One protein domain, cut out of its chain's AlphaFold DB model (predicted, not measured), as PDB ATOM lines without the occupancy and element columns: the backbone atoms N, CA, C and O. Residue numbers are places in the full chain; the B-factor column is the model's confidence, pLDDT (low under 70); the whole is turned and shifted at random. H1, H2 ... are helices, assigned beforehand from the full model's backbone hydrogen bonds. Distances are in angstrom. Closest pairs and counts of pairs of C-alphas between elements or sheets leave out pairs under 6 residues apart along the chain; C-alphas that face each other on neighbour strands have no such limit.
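This is residues 250 to 320 of the 521 residues of an uncharacterized protein of Desulfovibrio sp. U5L (UniProt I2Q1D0). A small body of two helices, H2 and H1, set steeply to each other among long loops, has a loop arm leading away to a third helix, H3, most of which sticks out alone with residues 312 to 320. The printed part has 71 residues, with H1, H2 and H3 along the chain and no named strand; the class is all helix, though just 31 residues are in named elements. It is loose, with a radius of gyration of the C-alphas of 14.4 A, and elongated, spanning 40 by 24 by 22 A.

H2, residues 271 to 282, touches H1, residues 250 to 258; their closest C-alphas, of Thr 278 and Ala 258, are 6.2 A apart. They run the same way at a steep tilt of 47 degrees. H3, residues 309 to 318, is apart from both. In H1, H2 and H3 every O i to N i+4 pair is within hydrogen-bond range.

H2 is 15.8 A long, H3 14.2 A and H1 11.9 A. C-alpha 271 is at (-38.399, -8.214, 1.885) and C-alpha 318 at (-8.524, -12.588, -1.253).

The C-alphas farthest apart, of Asp 289 and Gly 320, are 42.0 A apart. The printed part has no cut. Both links are long, with 12 and 26 residues. Low confidence, pLDDT under 70, includes residues 299 to 307.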
ATOM      1  N   SER A 250     -32.869   0.577   7.612       66.38
ATOM      2  CA  SER A 250     -32.696  -0.749   7.003       66.38
ATOM      3  C   SER A 250     -31.825  -1.631   7.891       66.38
ATOM      4  O   SER A 250     -32.191  -2.773   8.150       66.38
ATOM      5  N   ALA A 251     -30.744  -1.092   8.462       67.12
ATOM      6  CA  ALA A 251     -29.898  -1.812   9.415       67.12
ATOM      7  C   ALA A 251     -30.668  -2.220  10.688       67.12
ATOM      8  O   ALA A 251     -30.528  -3.341  11.178       67.12
ATOM      9  N   GLU A 252     -31.533  -1.343  11.206       78.06
ATOM     10  CA  GLU A 252     -32.360  -1.647  12.377       78.06
ATOM     11  C   GLU A 252     -33.424  -2.713  12.071       78.06
ATOM     12  O   GLU A 252     -33.607  -3.652  12.850       78.06
ATOM     13  N   ARG A 253     -34.056  -2.649  10.890       76.12
ATOM     14  CA  ARG A 253     -34.963  -3.706  10.411       76.12
ATOM     15  C   ARG A 253     -34.246  -5.028  10.175       76.12
ATOM     16  O   ARG A 253     -34.788  -6.069  10.534       76.12
ATOM     17  N   GLN A 254     -33.017  -4.996   9.665       73.19
ATOM     18  CA  GLN A 254     -32.169  -6.177   9.507       73.19
ATOM     19  C   GLN A 254     -31.832  -6.812  10.857       73.19
ATOM     20  O   GLN A 254     -31.964  -8.024  11.003       73.19
ATOM     21  N   MET A 255     -31.464  -6.021  11.869       73.69
ATOM     22  CA  MET A 255     -31.232  -6.544  13.221       73.69
ATOM     23  C   MET A 255     -32.516  -7.079  13.867       73.69
ATOM     24  O   MET A 255     -32.490  -8.108  14.546       73.69
ATOM     25  N   ALA A 256     -33.657  -6.424  13.653       80.19
ATOM     26  CA  ALA A 256     -34.936  -6.871  14.194       80.19
ATOM     27  C   ALA A 256     -35.424  -8.169  13.522       80.19
ATOM     28  O   ALA A 256     -35.870  -9.086  14.211       80.19
ATOM     29  N   ALA A 257     -35.269  -8.290  12.203       76.94
ATOM     30  CA  ALA A 257     -35.511  -9.518  11.452       76.94
ATOM     31  C   ALA A 257     -34.567 -10.643  11.903       76.94
ATOM     32  O   ALA A 257     -35.017 -11.742  12.224       76.94
ATOM     33  N   ALA A 258     -33.273 -10.343  12.042       71.88
ATOM     34  CA  ALA A 258     -32.273 -11.308  12.482       71.88
ATOM     35  C   ALA A 258     -32.457 -11.763  13.943       71.88
ATOM     36  O   ALA A 258     -31.997 -12.830  14.331       71.88
ATOM     37  N   THR A 259     -33.130 -10.987  14.784       80.19
ATOM     38  CA  THR A 259     -33.451 -11.411  16.158       80.19
ATOM     39  C   THR A 259     -34.822 -12.083  16.260       80.19
ATOM     40  O   THR A 259     -35.278 -12.373  17.365       80.19
ATOM     41  N   GLY A 260     -35.506 -12.307  15.128       80.62
ATOM     42  CA  GLY A 260     -36.876 -12.821  15.080       80.62
ATOM     43  C   GLY A 260     -37.918 -11.862  15.669       80.62
ATOM     44  O   GLY A 260     -39.069 -12.246  15.866       80.62
ATOM     45  N   ARG A 261     -37.529 -10.617  15.972       82.44
ATOM     46  CA  ARG A 261     -38.397  -9.582  16.553       82.44
ATOM     47  C   ARG A 261     -39.294  -8.917  15.516       82.44
ATOM     48  O   ARG A 261     -40.337  -8.387  15.882       82.44
ATOM     49  N   LEU A 262     -38.900  -8.956  14.247       83.94
ATOM     50  CA  LEU A 262     -39.697  -8.470  13.131       83.94
ATOM     51  C   LEU A 262     -40.013  -9.630  12.187       83.94
ATOM     52  O   LEU A 262     -39.106 -10.321  11.728       83.94
ATOM     53  N   LYS A 263     -41.297  -9.811  11.869       89.88
ATOM     54  CA  LYS A 263     -41.723 -10.555  10.680       89.88
ATOM     55  C   LYS A 263     -41.991  -9.514   9.588       89.88
ATOM     56  O   LYS A 263     -43.009  -8.829   9.695       89.88
ATOM     57  N   PRO A 264     -41.075  -9.319   8.624       91.12
ATOM     58  CA  PRO A 264     -41.270  -8.328   7.576       91.12
ATOM     59  C   PRO A 264     -42.474  -8.714   6.704       91.12
ATOM     60  O   PRO A 264     -42.816  -9.893   6.573       91.12
ATOM     61  N   SER A 265     -43.155  -7.715   6.154       95.12
ATOM     62  CA  SER A 265     -44.296  -7.916   5.265       95.12
ATOM     63  C   SER A 265     -43.795  -8.224   3.851       95.12
ATOM     64  O   SER A 265     -42.864  -7.565   3.398       95.12
ATOM     65  N   PRO A 266     -44.436  -9.126   3.085       95.06
ATOM     66  CA  PRO A 266     -44.096  -9.344   1.673       95.06
ATOM     67  C   PRO A 266     -44.213  -8.092   0.788       95.06
ATOM     68  O   PRO A 266     -43.703  -8.082  -0.326       95.06
ATOM     69  N   SER A 267     -44.915  -7.058   1.259       92.81
ATOM     70  CA  SER A 267     -45.016  -5.752   0.598       92.81
ATOM     71  C   SER A 267     -43.830  -4.824   0.874       92.81
ATOM     72  O   SER A 267     -43.775  -3.741   0.295       92.81
ATOM     73  N   ASP A 268     -42.937  -5.188   1.797       92.50
ATOM     74  CA  ASP A 268     -41.781  -4.367   2.136       92.50
ATOM     75  C   ASP A 268     -40.778  -4.395   0.966       92.50
ATOM     76  O   ASP A 268     -40.478  -5.468   0.434       92.50
ATOM     77  N   PRO A 269     -40.241  -3.237   0.541       88.81
ATOM     78  CA  PRO A 269     -39.366  -3.151  -0.631       88.81
ATOM     79  C   PRO A 269     -38.047  -3.923  -0.465       88.81
ATOM     80  O   PRO A 269     -37.405  -4.267  -1.451       88.81
ATOM     81  N   ASP A 270     -37.645  -4.213   0.773       92.81
ATOM     82  CA  ASP A 270     -36.446  -4.960   1.155       92.81
ATOM     83  C   ASP A 270     -36.736  -6.411   1.588       92.81
ATOM     84  O   ASP A 270     -35.827  -7.126   2.019       92.81
ATOM     85  N   TYR A 271     -37.979  -6.886   1.435       95.25
ATOM     86  CA  TYR A 271     -38.399  -8.214   1.885       95.25
ATOM     87  C   TYR A 271     -37.544  -9.349   1.305       95.25
ATOM     88  O   TYR A 271     -37.155 -10.268   2.028       95.25
ATOM     89  N   ALA A 272     -37.217  -9.287   0.011       95.19
ATOM     90  CA  ALA A 272     -36.433 -10.326  -0.657       95.19
ATOM     91  C   ALA A 272     -34.991 -10.416  -0.120       95.19
ATOM     92  O   ALA A 272     -34.502 -11.523   0.115       95.19
ATOM     93  N   ASP A 273     -34.337  -9.276   0.135       93.31
ATOM     94  CA  ASP A 273     -32.981  -9.229   0.704       93.31
ATOM     95  C   ASP A 273     -32.988  -9.690   2.170       93.31
ATOM     96  O   ASP A 273     -32.169 -10.520   2.572       93.31
ATOM     97  N   LEU A 274     -33.976  -9.251   2.959       94.25
ATOM     98  CA  LEU A 274     -34.160  -9.711   4.338       94.25
ATOM     99  C   LEU A 274     -34.391 -11.226   4.406       94.25
ATOM    100  O   LEU A 274     -33.762 -11.902   5.224       94.25
ATOM    101  N   TYR A 275     -35.248 -11.772   3.539       95.44
ATOM    102  CA  TYR A 275     -35.531 -13.208   3.465       95.44
ATOM    103  C   TYR A 275     -34.266 -14.000   3.112       95.44
ATOM    104  O   TYR A 275     -33.922 -14.949   3.817       95.44
ATOM    105  N   GLN A 276     -33.535 -13.596   2.066       94.75
ATOM    106  CA  GLN A 276     -32.301 -14.270   1.650       94.75
ATOM    107  C   GLN A 276     -31.217 -14.223   2.729       94.75
ATOM    108  O   GLN A 276     -30.617 -15.253   3.040       94.75
ATOM    109  N   ARG A 277     -30.977 -13.054   3.329       89.94
ATOM    110  CA  ARG A 277     -29.969 -12.897   4.385       89.94
ATOM    111  C   ARG A 277     -30.321 -13.695   5.632       89.94
ATOM    112  O   ARG A 277     -29.431 -14.290   6.233       89.94
ATOM    113  N   THR A 278     -31.594 -13.732   6.017       92.44
ATOM    114  CA  THR A 278     -32.044 -14.489   7.196       92.44
ATOM    115  C   THR A 278     -31.936 -15.988   6.936       92.44
ATOM    116  O   THR A 278     -31.374 -16.711   7.756       92.44
ATOM    117  N   LEU A 279     -32.351 -16.444   5.749       94.56
ATOM    118  CA  LEU A 279     -32.173 -17.825   5.306       94.56
ATOM    119  C   LEU A 279     -30.692 -18.237   5.293       94.56
ATOM    120  O   LEU A 279     -30.362 -19.332   5.744       94.56
ATOM    121  N   PHE A 280     -29.802 -17.369   4.806       92.81
ATOM    122  CA  PHE A 280     -28.365 -17.643   4.744       92.81
ATOM    123  C   PHE A 280     -27.711 -17.665   6.132       92.81
ATOM    124  O   PHE A 280     -26.957 -18.583   6.440       92.81
ATOM    125  N   ASN A 281     -28.010 -16.678   6.980       90.44
ATOM    126  CA  ASN A 281     -27.350 -16.519   8.278       90.44
ATOM    127  C   ASN A 281     -27.910 -17.446   9.366       90.44
ATOM    128  O   ASN A 281     -27.185 -17.794  10.294       90.44
ATOM    129  N   GLN A 282     -29.194 -17.808   9.295       91.81
ATOM    130  CA  GLN A 282     -29.908 -18.490  10.386       91.81
ATOM    131  C   GLN A 282     -30.564 -19.802   9.965       91.81
ATOM    132  O   GLN A 282     -31.052 -20.548  10.813       91.81
ATOM    133  N   GLY A 283     -30.552 -20.112   8.669       93.19
ATOM    134  CA  GLY A 283     -31.121 -21.335   8.124       93.19
ATOM    135  C   GLY A 283     -32.625 -21.256   7.863       93.19
ATOM    136  O   GLY A 283     -33.301 -20.262   8.127       93.19
ATOM    137  N   ALA A 284     -33.155 -22.348   7.305       93.81
ATOM    138  CA  ALA A 284     -34.542 -22.431   6.845       93.81
ATOM    139  C   ALA A 284     -35.575 -22.305   7.976       93.81
ATOM    140  O   ALA A 284     -36.677 -21.814   7.740       93.81
ATOM    141  N   ASP A 285     -35.220 -22.699   9.201       92.62
ATOM    142  CA  ASP A 285     -36.128 -22.630  10.347       92.62
ATOM    143  C   ASP A 285     -36.462 -21.184  10.745       92.62
ATOM    144  O   ASP A 285     -37.591 -20.907  11.145       92.62
ATOM    145  N   ALA A 286     -35.525 -20.245  10.567       92.50
ATOM    146  CA  ALA A 286     -35.727 -18.833  10.895       92.50
ATOM    147  C   ALA A 286     -36.713 -18.125   9.949       92.50
ATOM    148  O   ALA A 286     -37.396 -17.184  10.351       92.50
ATOM    149  N   VAL A 287     -36.828 -18.608   8.709       96.44
ATOM    150  CA  VAL A 287     -37.752 -18.079   7.691       96.44
ATOM    151  C   VAL A 287     -38.972 -18.976   7.470       96.44
ATOM    152  O   VAL A 287     -39.751 -18.740   6.552       96.44
ATOM    153  N   ARG A 288     -39.179 -20.003   8.306       95.81
ATOM    154  CA  ARG A 288     -40.251 -20.997   8.126       95.81
ATOM    155  C   ARG A 288     -41.653 -20.384   8.057       95.81
ATOM    156  O   ARG A 288     -42.512 -20.900   7.348       95.81
ATOM    157  N   ASP A 289     -41.870 -19.295   8.787       95.50
ATOM    158  CA  ASP A 289     -43.154 -18.589   8.839       95.50
ATOM    159  C   ASP A 289     -43.255 -17.432   7.830       95.50
ATOM    160  O   ASP A 289     -44.224 -16.672   7.859       95.50
ATOM    161  N   TRP A 290     -42.237 -17.236   6.990       96.19
ATOM    162  CA  TRP A 290     -42.181 -16.145   6.024       96.19
ATOM    163  C   TRP A 290     -42.687 -16.652   4.671       96.19
ATOM    164  O   TRP A 290     -42.399 -17.777   4.261       96.19
ATOM    165  N   ALA A 291     -43.438 -15.823   3.949       96.38
ATOM    166  CA  ALA A 291     -43.822 -16.157   2.582       96.38
ATOM    167  C   ALA A 291     -42.574 -16.116   1.676       96.38
ATOM    168  O   ALA A 291     -41.829 -15.141   1.733       96.38
ATOM    169  N   PRO A 292     -42.302 -17.118   0.832       95.19
ATOM    170  CA  PRO A 292     -41.161 -17.039  -0.073       95.19
ATOM    171  C   PRO A 292     -41.329 -15.840  -1.032       95.19
ATOM    172  O   PRO A 292     -42.418 -15.668  -1.588       95.19
ATOM    173  N   PRO A 293     -40.293 -14.999  -1.228       95.81
ATOM    174  CA  PRO A 293     -40.354 -13.886  -2.172       95.81
ATOM    175  C   PRO A 293     -40.559 -14.396  -3.603       95.81
ATOM    176  O   PRO A 293     -40.213 -15.535  -3.933       95.81
ATOM    177  N   ASN A 294     -41.116 -13.551  -4.472       92.88
ATOM    178  CA  ASN A 294     -41.284 -13.890  -5.882       92.88
ATOM    179  C   ASN A 294     -39.899 -14.178  -6.495       92.88
ATOM    180  O   ASN A 294     -38.980 -13.383  -6.292       92.88
ATOM    181  N   PRO A 295     -39.713 -15.261  -7.273       89.06
ATOM    182  CA  PRO A 295     -38.418 -15.587  -7.873       89.06
ATOM    183  C   PRO A 295     -37.773 -14.469  -8.705       89.06
ATOM    184  O   PRO A 295     -36.568 -14.503  -8.919       89.06
ATOM    185  N   ARG A 296     -38.560 -13.496  -9.184       86.94
ATOM    186  CA  ARG A 296     -38.062 -12.321  -9.918       86.94
ATOM    187  C   ARG A 296     -37.434 -11.247  -9.022       86.94
ATOM    188  O   ARG A 296     -36.603 -10.493  -9.511       86.94
ATOM    189  N   ASP A 297     -37.815 -11.208  -7.747       84.62
ATOM    190  CA  ASP A 297     -37.360 -10.212  -6.766       84.62
ATOM    191  C   ASP A 297     -36.139 -10.718  -5.976       84.62
ATOM    192  O   ASP A 297     -35.431  -9.964  -5.314       84.62
ATOM    193  N   ILE A 298     -35.872 -12.023  -6.064       83.38
ATOM    194  CA  ILE A 298     -34.655 -12.671  -5.583       83.38
ATOM    195  C   ILE A 298     -33.528 -12.234  -6.524       83.38
ATOM    196  O   ILE A 298     -33.405 -12.759  -7.632       83.38
ATOM    197  N   ALA A 299     -32.692 -11.286  -6.084       64.69
ATOM    198  CA  ALA A 299     -31.434 -11.000  -6.770       64.69
ATOM    199  C   ALA A 299     -30.696 -12.333  -6.994       64.69
ATOM    200  O   ALA A 299     -30.700 -13.161  -6.072       64.69
ATOM    201  N   PRO A 300     -30.120 -12.587  -8.187       50.28
ATOM    202  CA  PRO A 300     -29.395 -13.819  -8.456       50.28
ATOM    203  C   PRO A 300     -28.259 -13.923  -7.442       50.28
ATOM    204  O   PRO A 300     -27.238 -13.250  -7.545       50.28
ATOM    205  N   VAL A 301     -28.484 -14.729  -6.409       46.28
ATOM    206  CA  VAL A 301     -27.498 -15.015  -5.378       46.28
ATOM    207  C   VAL A 301     -26.309 -15.627  -6.099       46.28
ATOM    208  O   VAL A 301     -26.487 -16.644  -6.776       46.28
ATOM    209  N   LEU A 302     -25.137 -14.995  -5.948       43.72
ATOM    210  CA  LEU A 302     -23.811 -15.552  -6.228       43.72
ATOM    211  C   LEU A 302     -23.872 -17.056  -6.011       43.72
ATOM    212  O   LEU A 302     -23.982 -17.523  -4.871       43.72
ATOM    213  N   THR A 303     -23.927 -17.818  -7.100       41.41
ATOM    214  CA  THR A 303     -24.153 -19.241  -6.945       41.41
ATOM    215  C   THR A 303     -22.934 -19.793  -6.215       41.41
ATOM    216  O   THR A 303     -21.797 -19.503  -6.580       41.41
ATOM    217  N   ASN A 304     -23.138 -20.609  -5.177       44.84
ATOM    218  CA  ASN A 304     -22.068 -21.367  -4.508       44.84
ATOM    219  C   ASN A 304     -21.453 -22.436  -5.443       44.84
ATOM    220  O   ASN A 304     -21.007 -23.495  -5.004       44.84
ATOM    221  N   ARG A 305     -21.462 -22.207  -6.761       50.31
ATOM    222  CA  ARG A 305     -20.740 -23.012  -7.728       50.31
ATOM    223  C   ARG A 305     -19.271 -22.603  -7.620       50.31
ATOM    224  O   ARG A 305     -18.952 -21.446  -7.878       50.31
ATOM    225  N   PRO A 306     -18.359 -23.536  -7.303       48.59
ATOM    226  CA  PRO A 306     -16.930 -23.238  -7.159       48.59
ATOM    227  C   PRO A 306     -16.287 -22.578  -8.392       48.59
ATOM    228  O   PRO A 306     -15.211 -22.001  -8.284       48.59
ATOM    229  N   ASN A 307     -16.953 -22.660  -9.548       62.75
ATOM    230  CA  ASN A 307     -16.471 -22.173 -10.836       62.75
ATOM    231  C   ASN A 307     -17.188 -20.906 -11.324       62.75
ATOM    232  O   ASN A 307     -17.021 -20.536 -12.485       62.75
ATOM    233  N   ASP A 308     -18.016 -20.267 -10.493       70.75
ATOM    234  CA  ASP A 308     -18.674 -19.031 -10.904       70.75
ATOM    235  C   ASP A 308     -17.656 -17.885 -10.986       70.75
ATOM    236  O   ASP A 308     -16.780 -17.747 -10.125       70.75
ATOM    237  N   ARG A 309     -17.745 -17.061 -12.036       67.56
ATOM    238  CA  ARG A 309     -16.715 -16.053 -12.359       67.56
ATOM    239  C   ARG A 309     -16.491 -15.085 -11.200       67.56
ATOM    240  O   ARG A 309     -15.358 -14.735 -10.888       67.56
ATOM    241  N   GLU A 310     -17.570 -14.675 -10.554       67.06
ATOM    242  CA  GLU A 310     -17.552 -13.713  -9.454       67.06
ATOM    243  C   GLU A 310     -16.935 -14.313  -8.179       67.06
ATOM    244  O   GLU A 310     -16.186 -13.635  -7.477       67.06
ATOM    245  N   VAL A 311     -17.139 -15.614  -7.936       66.44
ATOM    246  CA  VAL A 311     -16.507 -16.365  -6.836       66.44
ATOM    247  C   VAL A 311     -15.007 -16.540  -7.088       66.44
ATOM    248  O   VAL A 311     -14.198 -16.378  -6.173       66.44
ATOM    249  N   LEU A 312     -14.610 -16.817  -8.333       71.00
ATOM    250  CA  LEU A 312     -13.202 -16.915  -8.728       71.00
ATOM    251  C   LEU A 312     -12.476 -15.571  -8.588       71.00
ATOM    252  O   LEU A 312     -11.368 -15.536  -8.056       71.00
ATOM    253  N   VAL A 313     -13.115 -14.468  -8.987       71.88
ATOM    254  CA  VAL A 313     -12.572 -13.108  -8.834       71.88
ATOM    255  C   VAL A 313     -12.462 -12.719  -7.357       71.88
ATOM    256  O   VAL A 313     -11.417 -12.229  -6.934       71.88
ATOM    257  N   ALA A 314     -13.488 -12.992  -6.546       63.62
ATOM    258  CA  ALA A 314     -13.457 -12.714  -5.110       63.62
ATOM    259  C   ALA A 314     -12.372 -13.525  -4.373       63.62
ATOM    260  O   ALA A 314     -11.721 -13.007  -3.463       63.62
ATOM    261  N   ASN A 315     -12.144 -14.778  -4.778       63.19
ATOM    262  CA  ASN A 315     -11.083 -15.620  -4.222       63.19
ATOM    263  C   ASN A 315      -9.683 -15.185  -4.680       63.19
ATOM    264  O   ASN A 315      -8.763 -15.205  -3.868       63.19
ATOM    265  N   ALA A 316      -9.516 -14.761  -5.938       73.50
ATOM    266  CA  ALA A 316      -8.256 -14.207  -6.442       73.50
ATOM    267  C   ALA A 316      -7.872 -12.924  -5.685       73.50
ATOM    268  O   ALA A 316      -6.755 -12.812  -5.179       73.50
ATOM    269  N   LEU A 317      -8.833 -12.014  -5.480       69.69
ATOM    270  CA  LEU A 317      -8.628 -10.799  -4.685       69.69
ATOM    271  C   LEU A 317      -8.260 -11.113  -3.226       69.69
ATOM    272  O   LEU A 317      -7.352 -10.489  -2.682       69.69
ATOM    273  N   ARG A 318      -8.890 -12.122  -2.606       70.50
ATOM    274  CA  ARG A 318      -8.524 -12.588  -1.253       70.50
ATOM    275  C   ARG A 318      -7.114 -13.172  -1.161       70.50
ATOM    276  O   ARG A 318      -6.516 -13.109  -0.092       70.50
ATOM    277  N   ARG A 319      -6.577 -13.728  -2.251       78.19
ATOM    278  CA  ARG A 319      -5.191 -14.222  -2.332       78.19
ATOM    279  C   ARG A 319      -4.177 -13.136  -2.713       78.19
ATOM    280  O   ARG A 319      -2.994 -13.436  -2.812       78.19
ATOM    281  N   GLY A 320      -4.615 -11.891  -2.922       72.38
ATOM    282  CA  GLY A 320      -3.749 -10.809  -3.398       72.38
ATOM    283  C   GLY A 320      -3.346 -10.946  -4.871       72.38
ATOM    284  O   GLY A 320      -2.425 -10.272  -5.326       72.38
TER     285      GLY A 320